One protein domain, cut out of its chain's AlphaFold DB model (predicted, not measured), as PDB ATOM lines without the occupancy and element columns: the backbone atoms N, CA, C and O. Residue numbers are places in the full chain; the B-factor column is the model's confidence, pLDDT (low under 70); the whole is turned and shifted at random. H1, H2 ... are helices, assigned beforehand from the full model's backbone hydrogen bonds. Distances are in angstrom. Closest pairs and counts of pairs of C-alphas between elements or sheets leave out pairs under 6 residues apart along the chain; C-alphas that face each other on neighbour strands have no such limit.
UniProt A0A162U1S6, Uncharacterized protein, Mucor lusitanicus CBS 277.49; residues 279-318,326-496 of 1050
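AT A GLANCE: This is residues 279 to 318 and 326 to 496 of the 1050 residues of an uncharacterized protein of Mucor lusitanicus CBS 277.49 (UniProt A0A162U1S6). Helices are stacked one after another along the longest axis: H1 and H2 at one end, then the hairpin of H3 and H4, the short helices H5, H6 and H7 in between, the long hairpin of H8 and H9, and H10 and H11 at the other end. The tip at residues 420 to 425 sticks out, and H11 sits only loosely beside H9 and H10. The printed part has 211 residues with 11 named helices, H1 to H11 in chain order, and no named strand; it is all helix. It is compact, with a radius of gyration of the C-alphas of 18.1 A and spans of 54 by 43 by 33 A.

HOW THE PARTS SIT: Start at H1, residues 283 to 292, which touches H2, residues 300 to 314, at a steep tilt of 50 degrees; their closest C-alphas, Trp 287 and Val 307, are 6.2 A apart. H3, residues 327 to 342, and H4, residues 348 to 361, form a helical hairpin at 7 degrees, closest at C-alphas 337 and 354, 6.3 A. H4 touches H2, closest at C-alphas 349 and 306, 6.4 A. H5, residues 367 to 376, touches residues 356 to 360 of H4, closest at C-alphas 367 and 360, 5.0 A. H6, residues 382 to 387, touches H3 about perpendicular at 75 degrees, closest at C-alphas 385 and 336, 6.7 A. Next come H7, residues 391 to 400, and the helical hairpin of H8, residues 404 to 421, and H9, residues 424 to 443, at 18 degrees. H9 touches H7 with residues 436 to 443 alone, closest at C-alphas 440 and 395, 4.3 A. H8 touches H5, closest at C-alphas 407 and 375, 5.9 A. H10, residues 447 to 462, touches H8, closest at C-alphas 453 and 405, 6.4 A. H11, residues 482 to 494, is close to but not clearly touching H9, closest at C-alphas 482 and 438, 7.0 A. In H1 to H11 every O i to N i+4 pair is within hydrogen-bond range.

IN THESE COORDINATES: Find C-alpha 283 at (156.686, 183.693, 113.416), where H1 begins. H8 measures 25.7 A; H9, 29.0 A, starts at C-alpha 424, (144.954, 188.662, 143.899). H11 ends at C-alpha 494, (119.446, 168.160, 130.985).

THE WHOLE: The farthest C-alphas, Gln 279 and Ala 495, are 57.3 A apart. Residues 319 to 325 are not printed; C-alphas 318 and 326 are 23.1 A apart across this cut. The link from H10 to H11 is long. Look for pLDDT under 70 in 58 residues, among them 458 to 496.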
ATOM      1  N   GLN A 279     163.009 185.179 103.655       39.19
ATOM      2  CA  GLN A 279     162.485 186.525 103.971       39.19
ATOM      3  C   GLN A 279     161.066 186.592 104.556       39.19
ATOM      4  O   GLN A 279     160.739 187.591 105.198       39.19
ATOM      5  N   GLN A 280     160.217 185.569 104.413       44.22
ATOM      6  CA  GLN A 280     159.119 185.411 105.364       44.22
ATOM      7  C   GLN A 280     159.756 184.948 106.658       44.22
ATOM      8  O   GLN A 280     160.050 183.766 106.825       44.22
ATOM      9  N   HIS A 281     160.024 185.896 107.551       48.41
ATOM     10  CA  HIS A 281     160.328 185.547 108.919       48.41
ATOM     11  C   HIS A 281     159.211 184.617 109.388       48.41
ATOM     12  O   HIS A 281     158.036 184.987 109.439       48.41
ATOM     13  N   ASP A 282     159.571 183.359 109.631       57.56
ATOM     14  CA  ASP A 282     158.722 182.471 110.399       57.56
ATOM     15  C   ASP A 282     158.354 183.250 111.671       57.56
ATOM     16  O   ASP A 282     159.196 183.960 112.229       57.56
ATOM     17  N   LEU A 283     157.113 183.134 112.135       63.84
ATOM     18  CA  LEU A 283     156.686 183.693 113.416       63.84
ATOM     19  C   LEU A 283     157.703 183.336 114.520       63.84
ATOM     20  O   LEU A 283     157.970 184.124 115.425       63.84
ATOM     21  N   LYS A 284     158.346 182.167 114.374       67.56
ATOM     22  CA  LYS A 284     159.504 181.730 115.153       67.56
ATOM     23  C   LYS A 284     160.710 182.673 115.046       67.56
ATOM     24  O   LYS A 284     161.274 183.020 116.076       67.56
ATOM     25  N   TYR A 285     161.136 183.098 113.861       70.69
ATOM     26  CA  TYR A 285     162.235 184.056 113.700       70.69
ATOM     27  C   TYR A 285     161.896 185.427 114.302       70.69
ATOM     28  O   TYR A 285     162.711 185.967 115.052       70.69
ATOM     29  N   ASP A 286     160.698 185.960 114.040       67.38
ATOM     30  CA  ASP A 286     160.268 187.250 114.600       67.38
ATOM     31  C   ASP A 286     160.201 187.206 116.131       67.38
ATOM     32  O   ASP A 286     160.666 188.130 116.798       67.38
ATOM     33  N   TRP A 287     159.751 186.084 116.699       75.12
ATOM     34  CA  TRP A 287     159.826 185.808 118.133       75.12
ATOM     35  C   TRP A 287     161.261 185.847 118.672       75.12
ATOM     36  O   TRP A 287     161.536 186.542 119.649       75.12
ATOM     37  N   HIS A 288     162.206 185.161 118.021       74.06
ATOM     38  CA  HIS A 288     163.604 185.127 118.470       74.06
ATOM     39  C   HIS A 288     164.294 186.490 118.322       74.06
ATOM     40  O   HIS A 288     165.146 186.843 119.138       74.06
ATOM     41  N   LYS A 289     163.941 187.269 117.296       76.38
ATOM     42  CA  LYS A 289     164.447 188.630 117.097       76.38
ATOM     43  C   LYS A 289     163.931 189.578 118.178       76.38
ATOM     44  O   LYS A 289     164.720 190.345 118.727       76.38
ATOM     45  N   LEU A 290     162.645 189.491 118.512       69.25
ATOM     46  CA  LEU A 290     162.017 190.339 119.520       69.25
ATOM     47  C   LEU A 290     162.488 189.988 120.942       69.25
ATOM     48  O   LEU A 290     162.802 190.886 121.714       69.25
ATOM     49  N   MET A 291     162.681 188.696 121.235       74.25
ATOM     50  CA  MET A 291     163.292 188.223 122.488       74.25
ATOM     51  C   MET A 291     164.737 188.700 122.678       74.25
ATOM     52  O   MET A 291     165.151 188.969 123.801       74.25
ATOM     53  N   LYS A 292     165.511 188.851 121.592       77.12
ATOM     54  CA  LYS A 292     166.882 189.398 121.639       77.12
ATOM     55  C   LYS A 292     166.933 190.912 121.857       77.12
ATOM     56  O   LYS A 292     167.959 191.418 122.296       77.12
ATOM     57  N   GLN A 293     165.861 191.630 121.529       72.94
ATOM     58  CA  GLN A 293     165.742 193.085 121.683       72.94
ATOM     59  C   GLN A 293     164.986 193.486 122.953       72.94
ATOM     60  O   GLN A 293     164.546 194.627 123.042       72.94
ATOM     61  N   GLN A 294     164.826 192.545 123.892       63.84
ATOM     62  CA  GLN A 294     163.985 192.621 125.083       63.84
ATOM     63  C   GLN A 294     163.901 194.045 125.657       63.84
ATOM     64  O   GLN A 294     164.825 194.529 126.310       63.84
ATOM     65  N   ASP A 295     162.784 194.729 125.394       66.88
ATOM     66  CA  ASP A 295     162.469 195.956 126.113       66.88
ATOM     67  C   ASP A 295     162.195 195.533 127.555       66.88
ATOM     68  O   ASP A 295     161.272 194.749 127.804       66.88
ATOM     69  N   ALA A 296     163.015 196.023 128.489       69.19
ATOM     70  CA  ALA A 296     162.936 195.694 129.911       69.19
ATOM     71  C   ALA A 296     161.542 195.961 130.512       69.19
ATOM     72  O   ALA A 296     161.231 195.468 131.593       69.19
ATOM     73  N   ASN A 297     160.700 196.720 129.804       76.00
ATOM     74  CA  ASN A 297     159.353 197.085 130.219       76.00
ATOM     75  C   ASN A 297     158.239 196.180 129.655       76.00
ATOM     76  O   ASN A 297     157.072 196.473 129.904       76.00
ATOM     77  N   THR A 298     158.554 195.125 128.889       81.00
ATOM     78  CA  THR A 298     157.546 194.232 128.278       81.00
ATOM     79  C   THR A 298     157.711 192.783 128.722       81.00
ATOM     80  O   THR A 298     158.811 192.233 128.743       81.00
ATOM     81  N   THR A 299     156.597 192.142 129.062       85.50
ATOM     82  CA  THR A 299     156.566 190.724 129.428       85.50
ATOM     83  C   THR A 299     156.681 189.826 128.196       85.50
ATOM     84  O   THR A 299     156.295 190.193 127.087       85.50
ATOM     85  N   THR A 300     157.149 188.592 128.390       81.62
ATOM     86  CA  THR A 300     157.191 187.543 127.354       81.62
ATOM     87  C   THR A 300     155.826 187.331 126.682       81.62
ATOM     88  O   THR A 300     155.754 187.072 125.482       81.62
ATOM     89  N   HIS A 301     154.738 187.481 127.443       85.19
ATOM     90  CA  HIS A 301     153.363 187.361 126.953       85.19
ATOM     91  C   HIS A 301     152.958 188.538 126.052       85.19
ATOM     92  O   HIS A 301     152.459 188.332 124.946       85.19
ATOM     93  N   GLU A 302     153.264 189.774 126.455       88.56
ATOM     94  CA  GLU A 302     153.045 190.970 125.627       88.56
ATOM     95  C   GLU A 302     153.882 190.943 124.345       88.56
ATOM     96  O   GLU A 302     153.405 191.313 123.273       88.56
ATOM     97  N   GLN A 303     155.114 190.446 124.424       83.94
ATOM     98  CA  GLN A 303     155.977 190.257 123.261       83.94
ATOM     99  C   GLN A 303     155.381 189.251 122.266       83.94
ATOM    100  O   GLN A 303     155.475 189.461 121.056       83.94
ATOM    101  N   ALA A 304     154.704 188.201 122.743       83.25
ATOM    102  CA  ALA A 304     154.063 187.207 121.876       83.25
ATOM    103  C   ALA A 304     152.886 187.826 121.129       83.25
ATOM    104  O   ALA A 304     152.762 187.677 119.910       83.25
ATOM    105  N   PHE A 305     152.074 188.591 121.859       89.19
ATOM    106  CA  PHE A 305     150.985 189.372 121.295       89.19
ATOM    107  C   PHE A 305     151.487 190.338 120.209       89.19
ATOM    108  O   PHE A 305     150.946 190.360 119.101       89.19
ATOM    109  N   LEU A 306     152.568 191.080 120.475       89.06
ATOM    110  CA  LEU A 306     153.170 192.006 119.511       89.06
ATOM    111  C   LEU A 306     153.635 191.309 118.232       89.06
ATOM    112  O   LEU A 306     153.283 191.760 117.142       89.06
ATOM    113  N   VAL A 307     154.376 190.204 118.355       84.50
ATOM    114  CA  VAL A 307     154.885 189.434 117.207       84.50
ATOM    115  C   VAL A 307     153.734 188.956 116.327       84.50
ATOM    116  O   VAL A 307     153.752 189.159 115.112       84.50
ATOM    117  N   ILE A 308     152.694 188.379 116.932       83.56
ATOM    118  CA  ILE A 308     151.542 187.853 116.195       83.56
ATOM    119  C   ILE A 308     150.765 188.987 115.518       83.56
ATOM    120  O   ILE A 308     150.444 188.897 114.332       83.56
ATOM    121  N   CYS A 309     150.492 190.084 116.227       86.38
ATOM    122  CA  CYS A 309     149.775 191.223 115.658       86.38
ATOM    123  C   CYS A 309     150.566 191.919 114.547       86.38
ATOM    124  O   CYS A 309     149.975 192.319 113.544       86.38
ATOM    125  N   TRP A 310     151.888 192.051 114.671       86.75
ATOM    126  CA  TRP A 310     152.728 192.612 113.612       86.75
ATOM    127  C   TRP A 310     152.804 191.709 112.392       86.75
ATOM    128  O   TRP A 310     152.714 192.219 111.275       86.75
ATOM    129  N   HIS A 311     152.861 190.393 112.594       82.50
ATOM    130  CA  HIS A 311     152.787 189.422 111.508       82.50
ATOM    131  C   HIS A 311     151.452 189.479 110.764       82.50
ATOM    132  O   HIS A 311     151.406 189.419 109.540       82.50
ATOM    133  N   LEU A 312     150.339 189.636 111.483       80.25
ATOM    134  CA  LEU A 312     149.034 189.820 110.846       80.25
ATOM    135  C   LEU A 312     148.941 191.175 110.131       80.25
ATOM    136  O   LEU A 312     148.425 191.262 109.017       80.25
ATOM    137  N   LYS A 313     149.487 192.236 110.732       82.31
ATOM    138  CA  LYS A 313     149.492 193.593 110.174       82.31
ATOM    139  C   LYS A 313     150.376 193.733 108.930       82.31
ATOM    140  O   LYS A 313     150.061 194.558 108.072       82.31
ATOM    141  N   SER A 314     151.461 192.966 108.817       77.81
ATOM    142  CA  SER A 314     152.385 193.016 107.674       77.81
ATOM    143  C   SER A 314     151.787 192.414 106.393       77.81
ATOM    144  O   SER A 314     152.188 192.794 105.296       77.81
ATOM    145  N   LYS A 315     150.755 191.567 106.506       73.81
ATOM    146  CA  LYS A 315     150.097 190.851 105.392       73.81
ATOM    147  C   LYS A 315     149.019 191.649 104.624       73.81
ATOM    148  O   LYS A 315     148.116 191.055 104.044       73.81
ATOM    149  N   ARG A 316     149.067 192.988 104.623       57.12
ATOM    150  CA  ARG A 316     148.008 193.887 104.092       57.12
ATOM    151  C   ARG A 316     147.442 193.491 102.709       57.12
ATOM    152  O   ARG A 316     148.162 193.528 101.718       57.12
ATOM    153  N   LEU A 317     146.117 193.316 102.630       50.50
ATOM    154  CA  LEU A 317     145.311 193.377 101.397       50.50
ATOM    155  C   LEU A 317     144.171 194.399 101.567       50.50
ATOM    156  O   LEU A 317     143.616 194.535 102.660       50.50
ATOM    157  N   VAL A 318     143.893 195.139 100.487       49.06
ATOM    158  CA  VAL A 318     143.025 196.331 100.374       49.06
ATOM    159  C   VAL A 318     141.685 196.181 101.113       49.06
ATOM    160  O   VAL A 318     140.994 195.178 100.981       49.06
ATOM    161  N   ASP A 326     125.816 198.186 113.509       75.25
ATOM    162  CA  ASP A 326     124.976 198.586 114.623       75.25
ATOM    163  C   ASP A 326     125.606 199.821 115.297       75.25
ATOM    164  O   ASP A 326     126.815 199.867 115.561       75.25
ATOM    165  N   ALA A 327     124.805 200.862 115.527       80.75
ATOM    166  CA  ALA A 327     125.271 202.110 116.127       80.75
ATOM    167  C   ALA A 327     125.821 201.884 117.547       80.75
ATOM    168  O   ALA A 327     126.724 202.605 117.986       80.75
ATOM    169  N   GLU A 328     125.314 200.861 118.238       83.81
ATOM    170  CA  GLU A 328     125.741 200.478 119.580       83.81
ATOM    171  C   GLU A 328     127.132 199.819 119.585       83.81
ATOM    172  O   GLU A 328     127.997 200.223 120.370       83.81
ATOM    173  N   GLU A 329     127.401 198.904 118.643       85.56
ATOM    174  CA  GLU A 329     128.713 198.254 118.466       85.56
ATOM    175  C   GLU A 329     129.802 199.299 118.185       85.56
ATOM    176  O   GLU A 329     130.870 199.303 118.808       85.56
ATOM    177  N   LYS A 330     129.505 200.254 117.297       87.38
ATOM    178  CA  LYS A 330     130.419 201.356 116.979       87.38
ATOM    179  C   LYS A 330     130.703 202.230 118.204       87.38
ATOM    180  O   LYS A 330     131.863 202.503 118.503       87.38
ATOM    181  N   SER A 331     129.656 202.624 118.935       88.62
ATOM    182  CA  SER A 331     129.789 203.442 120.146       88.62
ATOM    183  C   SER A 331     130.632 202.755 121.225       88.62
ATOM    184  O   SER A 331     131.425 203.416 121.897       88.62
ATOM    185  N   GLY A 332     130.504 201.435 121.388       89.62
ATOM    186  CA  GLY A 332     131.338 200.673 122.315       89.62
ATOM    187  C   GLY A 332     132.809 200.661 121.913       89.62
ATOM    188  O   GLY A 332     133.664 201.062 122.706       89.62
ATOM    189  N   PHE A 333     133.126 200.304 120.665       93.50
ATOM    190  CA  PHE A 333     134.518 200.336 120.207       93.50
ATOM    191  C   PHE A 333     135.147 201.732 120.305       93.50
ATOM    192  O   PHE A 333     136.324 201.826 120.640       93.50
ATOM    193  N   ASP A 334     134.380 202.807 120.103       91.94
ATOM    194  CA  ASP A 334     134.868 204.181 120.269       91.94
ATOM    195  C   ASP A 334     135.234 204.497 121.738       91.94
ATOM    196  O   ASP A 334     136.256 205.139 122.000       91.94
ATOM    197  N   ARG A 335     134.455 204.002 122.716       94.00
ATOM    198  CA  ARG A 335     134.785 204.124 124.153       94.00
ATOM    199  C   ARG A 335     136.044 203.339 124.517       94.00
ATOM    200  O   ARG A 335     136.902 203.869 125.226       94.00
ATOM    201  N   LEU A 336     136.169 202.110 124.013       93.56
ATOM    202  CA  LEU A 336     137.345 201.263 124.232       93.56
ATOM    203  C   LEU A 336     138.602 201.863 123.596       93.56
ATOM    204  O   LEU A 336     139.649 201.939 124.239       93.56
ATOM    205  N   GLU A 337     138.487 202.368 122.367       93.50
ATOM    206  CA  GLU A 337     139.570 203.064 121.675       93.50
ATOM    207  C   GLU A 337     140.030 204.291 122.474       93.50
ATOM    208  O   GLU A 337     141.231 204.480 122.677       93.50
ATOM    209  N   LYS A 338     139.090 205.102 122.983       93.44
ATOM    210  CA  LYS A 338     139.403 206.271 123.814       93.44
ATOM    211  C   LYS A 338     140.159 205.879 125.088       93.44
ATOM    212  O   LYS A 338     141.218 206.445 125.350       93.44
ATOM    213  N   ARG A 339     139.668 204.884 125.834       92.31
ATOM    214  CA  ARG A 339     140.306 204.390 127.069       92.31
ATOM    215  C   ARG A 339     141.723 203.875 126.825       92.31
ATOM    216  O   ARG A 339     142.627 204.164 127.603       92.31
ATOM    217  N   ILE A 340     141.935 203.145 125.732       90.00
ATOM    218  CA  ILE A 340     143.254 202.611 125.375       90.00
ATOM    219  C   ILE A 340     144.201 203.735 124.927       90.00
ATOM    220  O   ILE A 340     145.376 203.703 125.272       90.00
ATOM    221  N   ARG A 341     143.709 204.785 124.250       89.94
ATOM    222  CA  ARG A 341     144.517 205.978 123.915       89.94
ATOM    223  C   ARG A 341     144.945 206.789 125.141       89.94
ATOM    224  O   ARG A 341     145.998 207.422 125.096       89.94
ATOM    225  N   GLU A 342     144.154 206.781 126.213       88.38
ATOM    226  CA  GLU A 342     144.491 207.437 127.488       88.38
ATOM    227  C   GLU A 342     145.654 206.731 128.216       88.38
ATOM    228  O   GLU A 342     146.364 207.357 129.006       88.38
ATOM    229  N   LYS A 343     145.917 205.451 127.909       82.31
ATOM    230  CA  LYS A 343     147.090 204.719 128.400       82.31
ATOM    231  C   LYS A 343     148.325 205.097 127.572       82.31
ATOM    232  O   LYS A 343     148.467 204.687 126.429       82.31
ATOM    233  N   ILE A 344     149.195 205.917 128.171       63.59
ATOM    234  CA  ILE A 344     150.552 206.339 127.753       63.59
ATOM    235  C   ILE A 344     150.962 205.916 126.319       63.59
ATOM    236  O   ILE A 344     151.368 204.784 126.063       63.59
ATOM    237  N   VAL A 345     150.981 206.896 125.406       57.34
ATOM    238  CA  VAL A 345     151.169 206.805 123.936       57.34
ATOM    239  C   VAL A 345     152.472 206.110 123.459       57.34
ATOM    240  O   VAL A 345     152.655 205.882 122.262       57.34
ATOM    241  N   LYS A 346     153.391 205.737 124.359       59.56
ATOM    242  CA  LYS A 346     154.701 205.151 124.009       59.56
ATOM    243  C   LYS A 346     154.792 203.621 124.095       59.56
ATOM    244  O   LYS A 346     155.823 203.099 123.694       59.56
ATOM    245  N   ASN A 347     153.756 202.905 124.542       80.19
ATOM    246  CA  ASN A 347     153.785 201.436 124.592       80.19
ATOM    247  C   ASN A 347     153.330 200.821 123.249       80.19
ATOM    248  O   ASN A 347     152.241 201.115 122.749       80.19
ATOM    249  N   ASP A 348     154.156 199.964 122.651       84.69
ATOM    250  CA  ASP A 348     153.831 199.277 121.398       84.69
ATOM    251  C   ASP A 348     152.644 198.312 121.534       84.69
ATOM    252  O   ASP A 348     151.896 198.130 120.568       84.69
ATOM    253  N   VAL A 349     152.395 197.778 122.737       88.75
ATOM    254  CA  VAL A 349     151.209 196.962 123.044       88.75
ATOM    255  C   VAL A 349     149.945 197.780 122.801       88.75
ATOM    256  O   VAL A 349     149.065 197.335 122.069       88.75
ATOM    257  N   VAL A 350     149.903 199.025 123.287       89.88
ATOM    258  CA  VAL A 350     148.771 199.949 123.090       89.88
ATOM    259  C   VAL A 350     148.552 200.235 121.601       89.88
ATOM    260  O   VAL A 350     147.416 200.238 121.121       89.88
ATOM    261  N   LYS A 351     149.623 200.414 120.815       88.88
ATOM    262  CA  LYS A 351     149.506 200.612 119.357       88.88
ATOM    263  C   LYS A 351     148.921 199.387 118.652       88.88
ATOM    264  O   LYS A 351     148.121 199.545 117.728       88.88
ATOM    265  N   CYS A 352     149.319 198.182 119.061       89.88
ATOM    266  CA  CYS A 352     148.747 196.939 118.545       89.88
ATOM    267  C   CYS A 352     147.293 196.769 118.973       89.88
ATOM    268  O   CYS A 352     146.464 196.406 118.140       89.88
ATOM    269  N   GLN A 353     146.956 197.130 120.210       92.75
ATOM    270  CA  GLN A 353     145.583 197.084 120.690       92.75
ATOM    271  C   GLN A 353     144.664 197.998 119.863       92.75
ATOM    272  O   GLN A 353     143.634 197.562 119.349       92.75
ATOM    273  N   LEU A 354     145.083 199.242 119.610       92.00
ATOM    274  CA  LEU A 354     144.348 200.167 118.737       92.00
ATOM    275  C   LEU A 354     144.201 199.635 117.306       92.00
ATOM    276  O   LEU A 354     143.161 199.828 116.672       92.00
ATOM    277  N   TRP A 355     145.220 198.942 116.792       92.19
ATOM    278  CA  TRP A 355     145.143 198.304 115.480       92.19
ATOM    279  C   TRP A 355     144.141 197.143 115.455       92.19
ATOM    280  O   TRP A 355     143.360 197.058 114.508       92.19
ATOM    281  N   CYS A 356     144.102 196.288 116.479       93.19
ATOM    282  CA  CYS A 356     143.123 195.203 116.539       93.19
ATOM    283  C   CYS A 356     141.691 195.741 116.674       93.19
ATOM    284  O   CYS A 356     140.813 195.248 115.973       93.19
ATOM    285  N   ILE A 357     141.460 196.793 117.476       93.19
ATOM    286  CA  ILE A 357     140.151 197.473 117.551       93.19
ATOM    287  C   ILE A 357     139.747 197.976 116.171       93.19
ATOM    288  O   ILE A 357     138.641 197.708 115.717       93.19
ATOM    289  N   PHE A 358     140.651 198.663 115.470       90.81
ATOM    290  CA  PHE A 358     140.390 199.132 114.115       90.81
ATOM    291  C   PHE A 358     140.080 197.975 113.155       90.81
ATOM    292  O   PHE A 358     139.162 198.091 112.347       90.81
ATOM    293  N   SER A 359     140.833 196.876 113.235       90.12
ATOM    294  CA  SER A 359     140.674 195.699 112.375       90.12
ATOM    295  C   SER A 359     139.313 195.030 112.584       90.12
ATOM    296  O   SER A 359     138.587 194.798 111.618       90.12
ATOM    297  N   ILE A 360     138.934 194.793 113.844       92.19
ATOM    298  CA  ILE A 360     137.670 194.152 114.219       92.19
ATOM    299  C   ILE A 360     136.493 195.085 113.919       92.19
ATOM    300  O   ILE A 360     135.576 194.684 113.204       92.19
ATOM    301  N   ARG A 361     136.559 196.349 114.367       90.88
ATOM    302  CA  ARG A 361     135.508 197.355 114.143       90.88
ATOM    303  C   ARG A 361     135.217 197.549 112.662       90.88
ATOM    304  O   ARG A 361     134.060 197.669 112.306       90.88
ATOM    305  N   ASN A 362     136.241 197.598 111.808       85.69
ATOM    306  CA  ASN A 362     136.054 197.851 110.375       85.69
ATOM    307  C   ASN A 362     135.939 196.577 109.527       85.69
ATOM    308  O   ASN A 362     135.961 196.677 108.300       85.69
ATOM    309  N   ARG A 363     135.892 195.394 110.161       87.00
ATOM    310  CA  ARG A 363     135.911 194.082 109.493       87.00
ATOM    311  C   ARG A 363     136.994 193.999 108.408       87.00
ATOM    312  O   ARG A 363     136.755 193.515 107.304       87.00
ATOM    313  N   ALA A 364     138.190 194.500 108.722       83.06
ATOM    314  CA  ALA A 364     139.322 194.525 107.802       83.06
ATOM    315  C   ALA A 364     139.746 193.104 107.376       83.06
ATOM    316  O   ALA A 364     139.322 192.103 107.957       83.06
ATOM    317  N   SER A 365     140.612 192.993 106.366       74.62
ATOM    318  CA  SER A 365     141.189 191.700 105.986       74.62
ATOM    319  C   SER A 365     141.799 191.012 107.220       74.62
ATOM    320  O   SER A 365     142.533 191.627 107.992       74.62
ATOM    321  N   PHE A 366     141.438 189.743 107.439       81.81
ATOM    322  CA  PHE A 366     141.824 188.945 108.615       81.81
ATOM    323  C   PHE A 366     141.249 189.406 109.971       81.81
ATOM    324  O   PHE A 366     141.800 189.060 111.020       81.81
ATOM    325  N   TRP A 367     140.127 190.137 110.005       89.56
ATOM    326  CA  TRP A 367     139.502 190.546 111.272       89.56
ATOM    327  C   TRP A 367     139.105 189.356 112.162       89.56
ATOM    328  O   TRP A 367     139.267 189.444 113.374       89.56
ATOM    329  N   LYS A 368     138.675 188.220 111.587       91.19
ATOM    330  CA  LYS A 368     138.368 186.983 112.338       91.19
ATOM    331  C   LYS A 368     139.608 186.402 113.018       91.19
ATOM    332  O   LYS A 368     139.585 186.074 114.200       91.19
ATOM    333  N   SER A 369     140.727 186.340 112.295       89.44
ATOM    334  CA  SER A 369     142.015 185.917 112.858       89.44
ATOM    335  C   SER A 369     142.503 186.900 113.921       89.44
ATOM    336  O   SER A 369     143.032 186.484 114.945       89.44
ATOM    337  N   THR A 370     142.274 188.199 113.708       92.06
ATOM    338  CA  THR A 370     142.581 189.244 114.692       92.06
ATOM    339  C   THR A 370     141.739 189.067 115.957       92.06
ATOM    340  O   THR A 370     142.288 189.114 117.051       92.06
ATOM    341  N   LEU A 371     140.436 188.798 115.824       94.56
ATOM    342  CA  LEU A 371     139.537 188.503 116.940       94.56
ATOM    343  C   LEU A 371     140.007 187.270 117.716       94.56
ATOM    344  O   LEU A 371     140.114 187.336 118.934       94.56
ATOM    345  N   LYS A 372     140.385 186.186 117.027       92.12
ATOM    346  CA  LYS A 372     140.949 184.989 117.670       92.12
ATOM    347  C   LYS A 372     142.202 185.306 118.491       92.12
ATOM    348  O   LYS A 372     142.317 184.828 119.614       92.12
ATOM    349  N   VAL A 373     143.107 186.144 117.976       91.25
ATOM    350  CA  VAL A 373     144.288 186.602 118.732       91.25
ATOM    351  C   VAL A 373     143.876 187.443 119.939       91.25
ATOM    352  O   VAL A 373     144.394 187.224 121.027       91.25
ATOM    353  N   VAL A 374     142.911 188.355 119.796       94.62
ATOM    354  CA  VAL A 374     142.392 189.126 120.939       94.62
ATOM    355  C   VAL A 374     141.813 188.203 122.015       94.62
ATOM    356  O   VAL A 374     142.065 188.438 123.188       94.62
ATOM    357  N   VAL A 375     141.114 187.126 121.644       94.06
ATOM    358  CA  VAL A 375     140.588 186.128 122.596       94.06
ATOM    359  C   VAL A 375     141.709 185.329 123.271       94.06
ATOM    360  O   VAL A 375     141.674 185.130 124.481       94.06
ATOM    361  N   GLN A 376     142.733 184.910 122.523       88.50
ATOM    362  CA  GLN A 376     143.881 184.161 123.063       88.50
ATOM    363  C   GLN A 376     144.753 184.972 124.030       88.50
ATOM    364  O   GLN A 376     145.453 184.383 124.854       88.50
ATOM    365  N   PHE A 377     144.719 186.298 123.905       93.06
ATOM    366  CA  PHE A 377     145.440 187.253 124.744       93.06
ATOM    367  C   PHE A 377     144.478 188.140 125.539       93.06
ATOM    368  O   PHE A 377     144.836 189.268 125.870       93.06
ATOM    369  N   MET A 378     143.244 187.678 125.791       94.00
ATOM    370  CA  MET A 378     142.163 188.500 126.352       94.00
ATOM    371  C   MET A 378     142.523 189.071 127.724       94.00
ATOM    372  O   MET A 378     142.025 190.128 128.103       94.00
ATOM    373  N   ASP A 379     143.449 188.452 128.446       90.88
ATOM    374  CA  ASP A 379     144.000 188.979 129.685       90.88
ATOM    375  C   ASP A 379     144.644 190.368 129.566       90.88
ATOM    376  O   ASP A 379     144.521 191.180 130.486       90.88
ATOM    377  N   LEU A 380     145.226 190.696 128.407       91.81
ATOM    378  CA  LEU A 380     145.766 192.030 128.116       91.81
ATOM    379  C   LEU A 380     144.674 193.095 127.902       91.81
ATOM    380  O   LEU A 380     144.971 194.289 127.855       91.81
ATOM    381  N   TRP A 381     143.417 192.676 127.750       90.06
ATOM    382  CA  TRP A 381     142.299 193.518 127.317       90.06
ATOM    383  C   TRP A 381     141.176 193.601 128.331       90.06
ATOM    384  O   TRP A 381     140.495 194.620 128.414       90.06
ATOM    385  N   ILE A 382     140.955 192.525 129.082       92.94
ATOM    386  CA  ILE A 382     139.687 192.273 129.757       92.94
ATOM    387  C   ILE A 382     139.321 193.375 130.753       92.94
ATOM    388  O   ILE A 382     138.158 193.751 130.853       92.94
ATOM    389  N   ARG A 383     140.311 193.979 131.422       91.31
ATOM    390  CA  ARG A 383     140.081 195.123 132.315       91.31
ATOM    391  C   ARG A 383     139.521 196.331 131.558       91.31
ATOM    392  O   ARG A 383     138.561 196.936 132.014       91.31
ATOM    393  N   ASP A 384     140.071 196.651 130.389       92.94
ATOM    394  CA  ASP A 384     139.587 197.768 129.569       92.94
ATOM    395  C   ASP A 384     138.245 197.462 128.914       92.94
ATOM    396  O   ASP A 384     137.386 198.340 128.819       92.94
ATOM    397  N   VAL A 385     138.046 196.215 128.486       93.19
ATOM    398  CA  VAL A 385     136.783 195.741 127.909       93.19
ATOM    399  C   VAL A 385     135.647 195.854 128.930       93.19
ATOM    400  O   VAL A 385     134.572 196.347 128.584       93.19
ATOM    401  N   VAL A 386     135.889 195.475 130.187       90.00
ATOM    402  CA  VAL A 386     134.912 195.601 131.281       90.00
ATOM    403  C   VAL A 386     134.700 197.069 131.671       90.00
ATOM    404  O   VAL A 386     133.559 197.532 131.667       90.00
ATOM    405  N   ASP A 387     135.770 197.840 131.903       89.75
ATOM    406  CA  ASP A 387     135.697 199.260 132.300       89.75
ATOM    407  C   ASP A 387     134.912 200.124 131.296       89.75
ATOM    408  O   ASP A 387     134.266 201.107 131.665       89.75
ATOM    409  N   THR A 388     134.967 199.777 130.007       90.25
ATOM    410  CA  THR A 388     134.319 200.540 128.925       90.25
ATOM    411  C   THR A 388     132.946 200.015 128.519       90.25
ATOM    412  O   THR A 388     132.306 200.597 127.631       90.25
ATOM    413  N   LYS A 389     132.461 198.966 129.204       89.56
ATOM    414  CA  LYS A 389     131.217 198.250 128.883       89.56
ATOM    415  C   LYS A 389     131.203 197.756 127.435       89.56
ATOM    416  O   LYS A 389     130.243 197.974 126.699       89.56
ATOM    417  N   CYS A 390     132.310 197.153 127.011       91.56
ATOM    418  CA  CYS A 390     132.455 196.516 125.700       91.56
ATOM    419  C   CYS A 390     132.392 194.989 125.774       91.56
ATOM    420  O   CYS A 390     132.518 194.330 124.743       91.56
ATOM    421  N   ALA A 391     132.199 194.432 126.973       92.75
ATOM    422  CA  ALA A 391     132.080 192.996 127.194       92.75
ATOM    423  C   ALA A 391     130.957 192.378 126.345       92.75
ATOM    424  O   ALA A 391     131.217 191.395 125.662       92.75
ATOM    425  N   ASP A 392     129.778 193.004 126.277       92.00
ATOM    426  CA  ASP A 392     128.638 192.498 125.491       92.00
ATOM    427  C   ASP A 392     128.945 192.413 123.988       92.00
ATOM    428  O   ASP A 392     128.582 191.448 123.315       92.00
ATOM    429  N   ILE A 393     129.688 193.392 123.461       93.81
ATOM    430  CA  ILE A 393     130.092 193.427 122.049       93.81
ATOM    431  C   ILE A 393     131.073 192.292 121.749       93.81
ATOM    432  O   ILE A 393     130.894 191.554 120.779       93.81
ATOM    433  N   PHE A 394     132.108 192.133 122.580       95.00
ATOM    434  CA  PHE A 394     133.053 191.030 122.416       95.00
ATOM    435  C   PHE A 394     132.377 189.679 122.621       95.00
ATOM    436  O   PHE A 394     132.660 188.761 121.859       95.00
ATOM    437  N   ALA A 395     131.447 189.563 123.564       95.00
ATOM    438  CA  ALA A 395     130.688 188.346 123.788       95.00
ATOM    439  C   ALA A 395     129.855 187.950 122.564       95.00
ATOM    440  O   ALA A 395     129.933 186.808 122.114       95.00
ATOM    441  N   GLY A 396     129.133 188.897 121.955       93.25
ATOM    442  CA  GLY A 396     128.390 188.647 120.718       93.25
ATOM    443  C   GLY A 396     129.296 188.244 119.548       93.25
ATOM    444  O   GLY A 396     128.945 187.366 118.760       93.25
ATOM    445  N   LEU A 397     130.489 188.839 119.452       93.62
ATOM    446  CA  LEU A 397     131.485 188.498 118.431       93.62
ATOM    447  C   LEU A 397     132.111 187.116 118.634       93.62
ATOM    448  O   LEU A 397     132.253 186.372 117.669       93.62
ATOM    449  N   ILE A 398     132.489 186.790 119.870       95.31
ATOM    450  CA  ILE A 398     133.076 185.501 120.260       95.31
ATOM    451  C   ILE A 398     132.078 184.377 120.008       95.31
ATOM    452  O   ILE A 398     132.454 183.347 119.462       95.31
ATOM    453  N   THR A 399     130.813 184.611 120.355       92.25
ATOM    454  CA  THR A 399     129.727 183.649 120.164       92.25
ATOM    455  C   THR A 399     129.451 183.414 118.681       92.25
ATOM    456  O   THR A 399     129.453 182.281 118.223       92.25
ATOM    457  N   ARG A 400     129.299 184.487 117.891       91.44
ATOM    458  CA  ARG A 400     129.012 184.386 116.448       91.44
ATOM    459  C   ARG A 400     130.116 183.684 115.651       91.44
ATOM    460  O   ARG A 400     129.840 183.128 114.595       91.44
ATOM    461  N   GLU A 401     131.361 183.776 116.108       93.31
ATOM    462  CA  GLU A 401     132.533 183.215 115.424       93.31
ATOM    463  C   GLU A 401     133.065 181.935 116.085       93.31
ATOM    464  O   GLU A 401     134.176 181.517 115.762       93.31
ATOM    465  N   ASP A 402     132.292 181.328 116.991       89.88
ATOM    466  CA  ASP A 402     132.596 180.049 117.646       89.88
ATOM    467  C   ASP A 402     133.975 180.019 118.345       89.88
ATOM    468  O   ASP A 402     134.816 179.138 118.163       89.88
ATOM    469  N   LEU A 403     134.260 181.064 119.132       93.12
ATOM    470  CA  LEU A 403     135.536 181.237 119.844       93.12
ATOM    471  C   LEU A 403     135.431 180.993 121.360       93.12
ATOM    472  O   LEU A 403     136.388 181.263 122.091       93.12
ATOM    473  N   MET A 404     134.297 180.484 121.851       91.38
ATOM    474  CA  MET A 404     134.056 180.266 123.286       91.38
ATOM    475  C   MET A 404     135.023 179.239 123.895       91.38
ATOM    476  O   MET A 404     135.535 179.464 124.993       91.38
ATOM    477  N   VAL A 405     135.360 178.173 123.159       88.31
ATOM    478  CA  VAL A 405     136.354 177.162 123.576       88.31
ATOM    479  C   VAL A 405     137.730 177.795 123.792       88.31
ATOM    480  O   VAL A 405     138.379 177.566 124.809       88.31
ATOM    481  N   VAL A 406     138.141 178.688 122.887       87.81
ATOM    482  CA  VAL A 406     139.429 179.394 122.979       87.81
ATOM    483  C   VAL A 406     139.482 180.301 124.215       87.81
ATOM    484  O   VAL A 406     140.524 180.396 124.865       87.81
ATOM    485  N   LEU A 407     138.366 180.959 124.553       90.88
ATOM    486  CA  LEU A 407     138.250 181.777 125.764       90.88
ATOM    487  C   LEU A 407     138.314 180.913 127.035       90.88
ATOM    488  O   LEU A 407     139.002 181.276 127.990       90.88
ATOM    489  N   TYR A 408     137.642 179.761 127.040       87.69
ATOM    490  CA  TYR A 408     137.668 178.820 128.161       87.69
ATOM    491  C   TYR A 408     139.073 178.246 128.412       87.69
ATOM    492  O   TYR A 408     139.553 178.280 129.547       87.69
ATOM    493  N   ASP A 409     139.786 177.836 127.360       83.06
ATOM    494  CA  ASP A 409     141.186 177.392 127.450       83.06
ATOM    495  C   ASP A 409     142.094 178.457 128.069       83.06
ATOM    496  O   ASP A 409     143.001 178.170 128.858       83.06
ATOM    497  N   HIS A 410     141.858 179.717 127.709       86.25
ATOM    498  CA  HIS A 410     142.603 180.840 128.254       86.25
ATOM    499  C   HIS A 410     142.309 181.042 129.751       86.25
ATOM    500  O   HIS A 410     143.241 181.206 130.543       86.25
ATOM    501  N   ILE A 411     141.042 180.927 130.174       86.94
ATOM    502  CA  ILE A 411     140.651 180.955 131.593       86.94
ATOM    503  C   ILE A 411     141.353 179.837 132.370       86.94
ATOM    504  O   ILE A 411     141.939 180.102 133.423       86.94
ATOM    505  N   LEU A 412     141.357 178.606 131.847       82.50
ATOM    506  CA  LEU A 412     142.006 177.467 132.498       82.50
ATOM    507  C   LEU A 412     143.502 177.704 132.740       82.50
ATOM    508  O   LEU A 412     143.996 177.430 133.837       82.50
ATOM    509  N   LYS A 413     144.218 178.281 131.767       83.56
ATOM    510  CA  LYS A 413     145.642 178.635 131.925       83.56
ATOM    511  C   LYS A 413     145.864 179.625 133.070       83.56
ATOM    512  O   LYS A 413     146.783 179.444 133.872       83.56
ATOM    513  N   HIS A 414     145.013 180.643 133.194       82.94
ATOM    514  CA  HIS A 414     145.122 181.613 134.285       82.94
ATOM    515  C   HIS A 414     144.721 181.032 135.640       82.94
ATOM    516  O   HIS A 414     145.361 181.352 136.641       82.94
ATOM    517  N   VAL A 415     143.736 180.134 135.684       80.31
ATOM    518  CA  VAL A 415     143.374 179.392 136.900       80.31
ATOM    519  C   VAL A 415     144.556 178.554 137.397       80.31
ATOM    520  O   VAL A 415     144.908 178.636 138.574       80.31
ATOM    521  N   GLN A 416     145.230 177.821 136.508       78.88
ATOM    522  CA  GLN A 416     146.441 177.065 136.854       78.88
ATOM    523  C   GLN A 416     147.568 177.983 137.349       78.88
ATOM    524  O   GLN A 416     148.267 177.659 138.311       78.88
ATOM    525  N   HIS A 417     147.739 179.154 136.729       78.94
ATOM    526  CA  HIS A 417     148.707 180.149 137.190       78.94
ATOM    527  C   HIS A 417     148.351 180.709 138.577       78.94
ATOM    528  O   HIS A 417     149.232 180.857 139.428       78.94
ATOM    529  N   TYR A 418     147.072 180.989 138.842       81.69
ATOM    530  CA  TYR A 418     146.605 181.448 140.149       81.69
ATOM    531  C   TYR A 418     146.857 180.406 141.236       81.69
ATOM    532  O   TYR A 418     147.339 180.764 142.302       81.69
ATOM    533  N   GLN A 419     146.622 179.120 140.970       76.06
ATOM    534  CA  GLN A 419     146.908 178.059 141.944       76.06
ATOM    535  C   GLN A 419     148.383 178.021 142.364       76.06
ATOM    536  O   GLN A 419     148.685 177.731 143.517       76.06
ATOM    537  N   ARG A 420     149.302 178.336 141.444       79.88
ATOM    538  CA  ARG A 420     150.747 178.363 141.721       79.88
ATOM    539  C   ARG A 420     151.202 179.649 142.410       79.88
ATOM    540  O   ARG A 420     152.124 179.610 143.214       79.88
ATOM    541  N   SER A 421     150.590 180.785 142.072       82.50
ATOM    542  CA  SER A 421     151.046 182.119 142.501       82.50
ATOM    543  C   SER A 421     150.234 182.736 143.645       82.50
ATOM    544  O   SER A 421     150.723 183.639 144.317       82.50
ATOM    545  N   ASN A 422     148.992 182.290 143.845       80.88
ATOM    546  CA  ASN A 422     147.970 182.856 144.732       80.88
ATOM    547  C   ASN A 422     147.797 184.391 144.615       80.88
ATOM    548  O   ASN A 422     147.469 185.076 145.585       80.88
ATOM    549  N   SER A 423     148.030 184.950 143.423       87.19
ATOM    550  CA  SER A 423     147.985 186.397 143.183       87.19
ATOM    551  C   SER A 423     146.552 186.942 143.125       87.19
ATOM    552  O   SER A 423     145.732 186.480 142.327       87.19
ATOM    553  N   GLN A 424     146.257 187.979 143.918       83.38
ATOM    554  CA  GLN A 424     144.954 188.662 143.899       83.38
ATOM    555  C   GLN A 424     144.641 189.309 142.544       83.38
ATOM    556  O   GLN A 424     143.491 189.298 142.107       83.38
ATOM    557  N   ASP A 425     145.658 189.796 141.835       83.25
ATOM    558  CA  ASP A 425     145.479 190.366 140.500       83.25
ATOM    559  C   ASP A 425     145.074 189.295 139.482       83.25
ATOM    560  O   ASP A 425     144.199 189.528 138.647       83.25
ATOM    561  N   THR A 426     145.650 188.090 139.579       83.44
ATOM    562  CA  THR A 426     145.242 186.950 138.743       83.44
ATOM    563  C   THR A 426     143.830 186.479 139.100       83.44
ATOM    564  O   THR A 426     143.060 186.148 138.204       83.44
ATOM    565  N   LYS A 427     143.441 186.520 140.381       82.88
ATOM    566  CA  LYS A 427     142.058 186.262 140.823       82.88
ATOM    567  C   LYS A 427     141.065 187.243 140.194       82.88
ATOM    568  O   LYS A 427     140.061 186.812 139.634       82.88
ATOM    569  N   LEU A 428     141.354 188.545 140.235       84.88
ATOM    570  CA  LEU A 428     140.501 189.567 139.619       84.88
ATOM    571  C   LEU A 428     140.411 189.396 138.094       84.88
ATOM    572  O   LEU A 428     139.334 189.527 137.517       84.88
ATOM    573  N   LEU A 429     141.531 189.066 137.449       87.19
ATOM    574  CA  LEU A 429     141.593 188.773 136.019       87.19
ATOM    575  C   LEU A 429     140.684 187.597 135.632       87.19
ATOM    576  O   LEU A 429     139.879 187.724 134.710       87.19
ATOM    577  N   ILE A 430     140.794 186.473 136.350       85.38
ATOM    578  CA  ILE A 430     139.959 185.285 136.133       85.38
ATOM    579  C   ILE A 430     138.483 185.656 136.263       85.38
ATOM    580  O   ILE A 430     137.697 185.289 135.394       85.38
ATOM    581  N   ASN A 431     138.114 186.432 137.287       84.12
ATOM    582  CA  ASN A 431     136.728 186.856 137.486       84.12
ATOM    583  C   ASN A 431     136.182 187.623 136.276       84.12
ATOM    584  O   ASN A 431     135.086 187.317 135.813       84.12
ATOM    585  N   HIS A 432     136.944 188.572 135.728       87.88
ATOM    586  CA  HIS A 432     136.497 189.316 134.550       87.88
ATOM    587  C   HIS A 432     136.396 188.436 133.292       87.88
ATOM    588  O   HIS A 432     135.470 188.605 132.502       87.88
ATOM    589  N   LEU A 433     137.316 187.484 133.099       89.88
ATOM    590  CA  LEU A 433     137.242 186.547 131.972       89.88
ATOM    591  C   LEU A 433     136.031 185.609 132.095       89.88
ATOM    592  O   LEU A 433     135.364 185.340 131.099       89.88
ATOM    593  N   CYS A 434     135.715 185.153 133.310       84.69
ATOM    594  CA  CYS A 434     134.539 184.324 133.572       84.69
ATOM    595  C   CYS A 434     133.240 185.097 133.326       84.69
ATOM    596  O   CYS A 434     132.332 184.553 132.710       84.69
ATOM    597  N   GLN A 435     133.179 186.370 133.729       85.81
ATOM    598  CA  GLN A 435     132.047 187.246 133.414       85.81
ATOM    599  C   GLN A 435     131.867 187.411 131.901       85.81
ATOM    600  O   GLN A 435     130.754 187.300 131.407       85.81
ATOM    601  N   LEU A 436     132.953 187.611 131.143       90.62
ATOM    602  CA  LEU A 436     132.865 187.676 129.683       90.62
ATOM    603  C   LEU A 436     132.359 186.358 129.082       90.62
ATOM    604  O   LEU A 436     131.539 186.389 128.167       90.62
ATOM    605  N   LEU A 437     132.821 185.209 129.585       89.12
ATOM    606  CA  LEU A 437     132.346 183.900 129.136       89.12
ATOM    607  C   LEU A 437     130.855 183.694 129.450       89.12
ATOM    608  O   LEU A 437     130.120 183.196 128.601       89.12
ATOM    609  N   GLU A 438     130.396 184.123 130.625       83.12
ATOM    610  CA  GLU A 438     128.982 184.114 131.011       83.12
ATOM    611  C   GLU A 438     128.139 184.958 130.045       83.12
ATOM    612  O   GLU A 438     127.123 184.494 129.528       83.12
ATOM    613  N   THR A 439     128.609 186.160 129.699       87.12
ATOM    614  CA  THR A 439     127.971 187.000 128.680       87.12
ATOM    615  C   THR A 439     127.996 186.349 127.291       87.12
ATOM    616  O   THR A 439     127.056 186.533 126.522       87.12
ATOM    617  N   CYS A 440     129.038 185.580 126.938       89.19
ATOM    618  CA  CYS A 440     129.054 184.809 125.685       89.19
ATOM    619  C   CYS A 440     127.927 183.778 125.691       89.19
ATOM    620  O   CYS A 440     127.101 183.782 124.787       89.19
ATOM    621  N   MET A 441     127.831 182.969 126.749       84.50
ATOM    622  CA  MET A 441     126.774 181.966 126.893       84.50
ATOM    623  C   MET A 441     125.371 182.581 126.842       84.50
ATOM    624  O   MET A 441     124.492 182.031 126.188       84.50
ATOM    625  N   ALA A 442     125.169 183.742 127.472       83.75
ATOM    626  CA  ALA A 442     123.894 184.460 127.431       83.75
ATOM    627  C   ALA A 442     123.531 184.989 126.028       83.75
ATOM    628  O   ALA A 442     122.355 185.201 125.735       83.75
ATOM    629  N   ASN A 443     124.528 185.208 125.167       83.00
ATOM    630  CA  ASN A 443     124.349 185.654 123.786       83.00
ATOM    631  C   ASN A 443     124.192 184.499 122.785       83.00
ATOM    632  O   ASN A 443     123.913 184.761 121.609       83.00
ATOM    633  N   VAL A 444     124.366 183.246 123.215       86.06
ATOM    634  CA  VAL A 444     124.136 182.087 122.353       86.06
ATOM    635  C   VAL A 444     122.639 181.974 122.069       86.06
ATOM    636  O   VAL A 444     121.823 181.849 122.977       86.06
ATOM    637  N   GLN A 445     122.274 182.046 120.788       83.06
ATOM    638  CA  GLN A 445     120.880 181.911 120.354       83.06
ATOM    639  C   GLN A 445     120.482 180.452 120.121       83.06
ATOM    640  O   GLN A 445     119.297 180.130 120.207       83.06
ATOM    641  N   ASP A 446     121.459 179.593 119.824       77.94
ATOM    642  CA  ASP A 446     121.265 178.190 119.481       77.94
ATOM    643  C   ASP A 446     121.705 177.266 120.627       77.94
ATOM    644  O   ASP A 446     122.862 177.281 121.052       77.94
ATOM    645  N   LYS A 447     120.788 176.428 121.121       73.69
ATOM    646  CA  LYS A 447     121.093 175.450 122.176       73.69
ATOM    647  C   LYS A 447     122.210 174.484 121.742       73.69
ATOM    648  O   LYS A 447     123.015 174.092 122.587       73.69
ATOM    649  N   ASP A 448     122.321 174.163 120.452       70.19
ATOM    650  CA  ASP A 448     123.316 173.212 119.941       70.19
ATOM    651  C   ASP A 448     124.751 173.747 120.030       70.19
ATOM    652  O   ASP A 448     125.702 172.974 120.175       70.19
ATOM    653  N   ASP A 449     124.938 175.068 119.977       72.31
ATOM    654  CA  ASP A 449     126.248 175.696 120.179       72.31
ATOM    655  C   ASP A 449     126.682 175.588 121.654       72.31
ATOM    656  O   ASP A 449     127.854 175.339 121.946       72.31
ATOM    657  N   LEU A 450     125.737 175.682 122.601       74.31
ATOM    658  CA  LEU A 450     126.010 175.446 124.026       74.31
ATOM    659  C   LEU A 450     126.322 173.974 124.318       74.31
ATOM    660  O   LEU A 450     127.189 173.694 125.148       74.31
ATOM    661  N   ILE A 451     125.642 173.041 123.645       69.44
ATOM    662  CA  ILE A 451     125.904 171.599 123.765       69.44
ATOM    663  C   ILE A 451     127.297 171.267 123.228       69.44
ATOM    664  O   ILE A 451     128.077 170.621 123.927       69.44
ATOM    665  N   ARG A 452     127.658 171.777 122.046       73.75
ATOM    666  CA  ARG A 452     129.005 171.604 121.484       73.75
ATOM    667  C   ARG A 452     130.081 172.184 122.396       73.75
ATOM    668  O   ARG A 452     131.041 171.493 122.726       73.75
ATOM    669  N   PHE A 453     129.868 173.395 122.906       79.31
ATOM    670  CA  PHE A 453     130.777 174.011 123.869       79.31
ATOM    671  C   PHE A 453     130.918 173.189 125.164       79.31
ATOM    672  O   PHE A 453     132.026 173.014 125.674       79.31
ATOM    673  N   ARG A 454     129.814 172.638 125.692       79.06
ATOM    674  CA  ARG A 454     129.825 171.720 126.843       79.06
ATOM    675  C   ARG A 454     130.666 170.481 126.545       79.06
ATOM    676  O   ARG A 454     131.487 170.096 127.377       79.06
ATOM    677  N   ASP A 455     130.452 169.857 125.396       69.81
ATOM    678  CA  ASP A 455     131.125 168.616 125.029       69.81
ATOM    679  C   ASP A 455     132.629 168.840 124.822       69.81
ATOM    680  O   ASP A 455     133.433 168.039 125.303       69.81
ATOM    681  N   ASP A 456     133.024 169.981 124.249       74.38
ATOM    682  CA  ASP A 456     134.426 170.394 124.142       74.38
ATOM    683  C   ASP A 456     135.072 170.614 125.518       74.38
ATOM    684  O   ASP A 456     136.160 170.095 125.782       74.38
ATOM    685  N   ILE A 457     134.381 171.289 126.449       72.50
ATOM    686  CA  ILE A 457     134.848 171.430 127.840       72.50
ATOM    687  C   ILE A 457     135.028 170.055 128.501       72.50
ATOM    688  O   ILE A 457     136.008 169.820 129.219       72.50
ATOM    689  N   LEU A 458     134.069 169.146 128.305       66.19
ATOM    690  CA  LEU A 458     134.106 167.806 128.888       66.19
ATOM    691  C   LEU A 458     135.224 166.954 128.285       66.19
ATOM    692  O   LEU A 458     135.859 166.198 129.022       66.19
ATOM    693  N   LYS A 459     135.495 167.093 126.986       67.12
ATOM    694  CA  LYS A 459     136.593 166.414 126.296       67.12
ATOM    695  C   LYS A 459     137.952 166.897 126.798       67.12
ATOM    696  O   LYS A 459     138.770 166.079 127.210       67.12
ATOM    697  N   GLN A 460     138.151 168.211 126.882       64.81
ATOM    698  CA  GLN A 460     139.396 168.804 127.384       64.81
ATOM    699  C   GLN A 460     139.700 168.425 128.840       64.81
ATOM    700  O   GLN A 460     140.862 168.342 129.231       64.81
ATOM    701  N   ARG A 461     138.670 168.162 129.660       60.59
ATOM    702  CA  ARG A 461     138.865 167.635 131.020       60.59
ATOM    703  C   ARG A 461     139.451 166.227 131.033       60.59
ATOM    704  O   ARG A 461     140.343 165.990 131.837       60.59
ATOM    705  N   ARG A 462     138.992 165.336 130.147       53.34
ATOM    706  CA  ARG A 462     139.480 163.944 130.069       53.34
ATOM    707  C   ARG A 462     140.949 163.870 129.649       53.34
ATOM    708  O   ARG A 462     141.691 163.032 130.143       53.34
ATOM    709  N   GLU A 463     141.392 164.775 128.776       48.72
ATOM    710  CA  GLU A 463     142.780 164.815 128.280       48.72
ATOM    711  C   GLU A 463     143.798 165.314 129.330       48.72
ATOM    712  O   GLU A 463     145.005 165.140 129.162       48.72
ATOM    713  N   ALA A 464     143.340 165.919 130.432       50.28
ATOM    714  CA  ALA A 464     144.195 166.568 131.427       50.28
ATOM    715  C   ALA A 464     144.233 165.867 132.804       50.28
ATOM    716  O   ALA A 464     144.852 166.394 133.733       50.28
ATOM    717  N   ASP A 465     143.650 164.667 132.932       44.72
ATOM    718  CA  ASP A 465     143.470 163.901 134.184       44.72
ATOM    719  C   ASP A 465     144.778 163.433 134.885       44.72
ATOM    720  O   ASP A 465     144.740 162.843 135.965       44.72
ATOM    721  N   GLY A 466     145.961 163.769 134.349       43.22
ATOM    722  CA  GLY A 466     147.257 163.623 135.037       43.22
ATOM    723  C   GLY A 466     147.645 164.797 135.955       43.22
ATOM    724  O   GLY A 466     148.573 164.686 136.756       43.22
ATOM    725  N   ILE A 467     146.952 165.932 135.855       44.28
ATOM    726  CA  ILE A 467     147.120 167.107 136.717       44.28
ATOM    727  C   ILE A 467     145.790 167.266 137.445       44.28
ATOM    728  O   ILE A 467     144.763 167.312 136.781       44.28
ATOM    729  N   HIS A 468     145.776 167.357 138.782       41.91
ATOM    730  CA  HIS A 468     144.562 167.678 139.548       41.91
ATOM    731  C   HIS A 468     144.022 169.051 139.121       41.91
ATOM    732  O   HIS A 468     144.289 170.074 139.756       41.91
ATOM    733  N   LEU A 469     143.290 169.091 138.010       43.19
ATOM    734  CA  LEU A 469     142.575 170.263 137.573       43.19
ATOM    735  C   LEU A 469     141.560 170.578 138.668       43.19
ATOM    736  O   LEU A 469     140.884 169.677 139.173       43.19
ATOM    737  N   PRO A 470     141.448 171.848 139.067       42.97
ATOM    738  CA  PRO A 470     140.451 172.232 140.037       42.97
ATOM    739  C   PRO A 470     139.075 171.845 139.505       42.97
ATOM    740  O   PRO A 470     138.638 172.309 138.451       42.97
ATOM    741  N   THR A 471     138.387 170.980 140.239       46.22
ATOM    742  CA  THR A 471     136.979 170.713 139.972       46.22
ATOM    743  C   THR A 471     136.189 172.009 140.177       46.22
ATOM    744  O   THR A 471     136.599 172.891 140.935       46.22
ATOM    745  N   PHE A 472     134.997 172.116 139.579       42.50
ATOM    746  CA  PHE A 472     134.053 173.212 139.865       42.50
ATOM    747  C   PHE A 472     133.723 173.364 141.371       42.50
ATOM    748  O   PHE A 472     133.052 174.315 141.764       42.50
ATOM    749  N   GLY A 473     134.130 172.416 142.226       40.16
ATOM    750  CA  GLY A 473     133.968 172.464 143.677       40.16
ATOM    751  C   GLY A 473     135.181 172.960 144.475       40.16
ATOM    752  O   GLY A 473     135.012 173.191 145.663       40.16
ATOM    753  N   SER A 474     136.372 173.128 143.886       41.22
ATOM    754  CA  SER A 474     137.618 173.318 144.658       41.22
ATOM    755  C   SER A 474     138.277 174.698 144.522       41.22
ATOM    756  O   SER A 474     139.466 174.834 144.802       41.22
ATOM    757  N   ILE A 475     137.552 175.724 144.067       46.75
ATOM    758  CA  ILE A 475     138.093 177.082 143.928       46.75
ATOM    759  C   ILE A 475     137.087 178.122 144.460       46.75
ATOM    760  O   ILE A 475     136.064 178.388 143.835       46.75
ATOM    761  N   ASP A 476     137.448 178.803 145.552       46.22
ATOM    762  CA  ASP A 476     136.748 179.968 146.138       46.22
ATOM    763  C   ASP A 476     136.778 181.242 145.249       46.22
ATOM    764  O   ASP A 476     136.444 182.349 145.685       46.22
ATOM    765  N   LEU A 477     137.237 181.126 143.996       43.59
ATOM    766  CA  LEU A 477     137.184 182.181 142.972       43.59
ATOM    767  C   LEU A 477     135.847 182.194 142.228       43.59
ATOM    768  O   LEU A 477     135.420 183.251 141.782       43.59
ATOM    769  N   TRP A 478     135.158 181.052 142.142       49.09
ATOM    770  CA  TRP A 478     133.903 180.903 141.396       49.09
ATOM    771  C   TRP A 478     132.665 181.334 142.200       49.09
ATOM    772  O   TRP A 478     131.569 180.869 141.923       49.09
ATOM    773  N   ASN A 479     132.820 182.219 143.192       41.69
ATOM    774  CA  ASN A 479     131.728 182.747 144.029       41.69
ATOM    775  C   ASN A 479     130.804 183.756 143.305       41.69
ATOM    776  O   ASN A 479     129.987 184.421 143.936       41.69
ATOM    777  N   ILE A 480     130.920 183.874 141.984       44.72
ATOM    778  CA  ILE A 480     129.910 184.476 141.103       44.72
ATOM    779  C   ILE A 480     128.923 183.343 140.766       44.72
ATOM    780  O   ILE A 480     129.380 182.205 140.637       44.72
ATOM    781  N   PRO A 481     127.601 183.571 140.619       48.03
ATOM    782  CA  PRO A 481     126.634 182.488 140.435       48.03
ATOM    783  C   PRO A 481     126.838 181.681 139.143       48.03
ATOM    784  O   PRO A 481     126.080 180.759 138.902       48.03
ATOM    785  N   PHE A 482     127.923 181.893 138.395       45.50
ATOM    786  CA  PHE A 482     128.457 181.047 137.334       45.50
ATOM    787  C   PHE A 482     128.326 179.540 137.581       45.50
ATOM    788  O   PHE A 482     127.885 178.835 136.688       45.50
ATOM    789  N   LYS A 483     128.650 179.002 138.770       43.88
ATOM    790  CA  LYS A 483     128.408 177.567 139.031       43.88
ATOM    791  C   LYS A 483     126.913 177.250 139.013       43.88
ATOM    792  O   LYS A 483     126.543 176.246 138.431       43.88
ATOM    793  N   SER A 484     126.061 178.073 139.623       50.25
ATOM    794  CA  SER A 484     124.604 177.885 139.600       50.25
ATOM    795  C   SER A 484     123.950 178.234 138.264       50.25
ATOM    796  O   SER A 484     122.900 177.679 137.986       50.25
ATOM    797  N   ASP A 485     124.551 179.100 137.449       45.69
ATOM    798  CA  ASP A 485     124.053 179.542 136.146       45.69
ATOM    799  C   ASP A 485     124.521 178.601 135.040       45.69
ATOM    800  O   ASP A 485     123.721 178.220 134.203       45.69
ATOM    801  N   LEU A 486     125.754 178.095 135.110       47.31
ATOM    802  CA  LEU A 486     126.214 176.958 134.317       47.31
ATOM    803  C   LEU A 486     125.482 175.685 134.737       47.31
ATOM    804  O   LEU A 486     125.055 174.952 133.867       47.31
ATOM    805  N   ILE A 487     125.265 175.429 136.034       48.03
ATOM    806  CA  ILE A 487     124.391 174.330 136.473       48.03
ATOM    807  C   ILE A 487     122.949 174.600 136.052       48.03
ATOM    808  O   ILE A 487     122.299 173.656 135.665       48.03
ATOM    809  N   LYS A 488     122.426 175.830 136.041       48.53
ATOM    810  CA  LYS A 488     121.085 176.117 135.499       48.53
ATOM    811  C   LYS A 488     121.023 175.901 134.000       48.53
ATOM    812  O   LYS A 488     120.029 175.367 133.560       48.53
ATOM    813  N   VAL A 489     122.028 176.309 133.234       45.66
ATOM    814  CA  VAL A 489     122.090 176.123 131.779       45.66
ATOM    815  C   VAL A 489     122.283 174.643 131.469       45.66
ATOM    816  O   VAL A 489     121.532 174.091 130.684       45.66
ATOM    817  N   CYS A 490     123.200 173.958 132.153       42.62
ATOM    818  CA  CYS A 490     123.372 172.513 132.062       42.62
ATOM    819  C   CYS A 490     122.125 171.762 132.531       42.62
ATOM    820  O   CYS A 490     121.763 170.813 131.865       42.62
ATOM    821  N   ASN A 491     121.440 172.213 133.584       42.06
ATOM    822  CA  ASN A 491     120.178 171.645 134.058       42.06
ATOM    823  C   ASN A 491     118.987 172.064 133.194       42.06
ATOM    824  O   ASN A 491     117.984 171.392 133.238       42.06
ATOM    825  N   GLN A 492     119.043 173.151 132.427       42.97
ATOM    826  CA  GLN A 492     118.039 173.505 131.413       42.97
ATOM    827  C   GLN A 492     118.267 172.716 130.122       42.97
ATOM    828  O   GLN A 492     117.338 172.537 129.349       42.97
ATOM    829  N   ILE A 493     119.502 172.265 129.896       39.94
ATOM    830  CA  ILE A 493     119.879 171.349 128.820       39.94
ATOM    831  C   ILE A 493     119.580 169.899 129.232       39.94
ATOM    832  O   ILE A 493     119.137 169.139 128.389       39.94
ATOM    833  N   THR A 494     119.766 169.513 130.502       37.62
ATOM    834  CA  THR A 494     119.446 168.160 130.985       37.62
ATOM    835  C   THR A 494     118.022 168.009 131.512       37.62
ATOM    836  O   THR A 494     117.521 166.903 131.470       37.62
ATOM    837  N   ALA A 495     117.307 169.057 131.942       34.53
ATOM    838  CA  ALA A 495     115.899 168.919 132.353       34.53
ATOM    839  C   ALA A 495     114.939 168.690 131.177       34.53
ATOM    840  O   ALA A 495     113.831 168.227 131.419       34.53
ATOM    841  N   ASP A 496     115.357 168.970 129.937       35.81
ATOM    842  CA  ASP A 496     114.615 168.519 128.752       35.81
ATOM    843  C   ASP A 496     114.918 167.029 128.426       35.81
ATOM    844  O   ASP A 496     114.157 166.418 127.682       35.81
TER     845      ASP A 496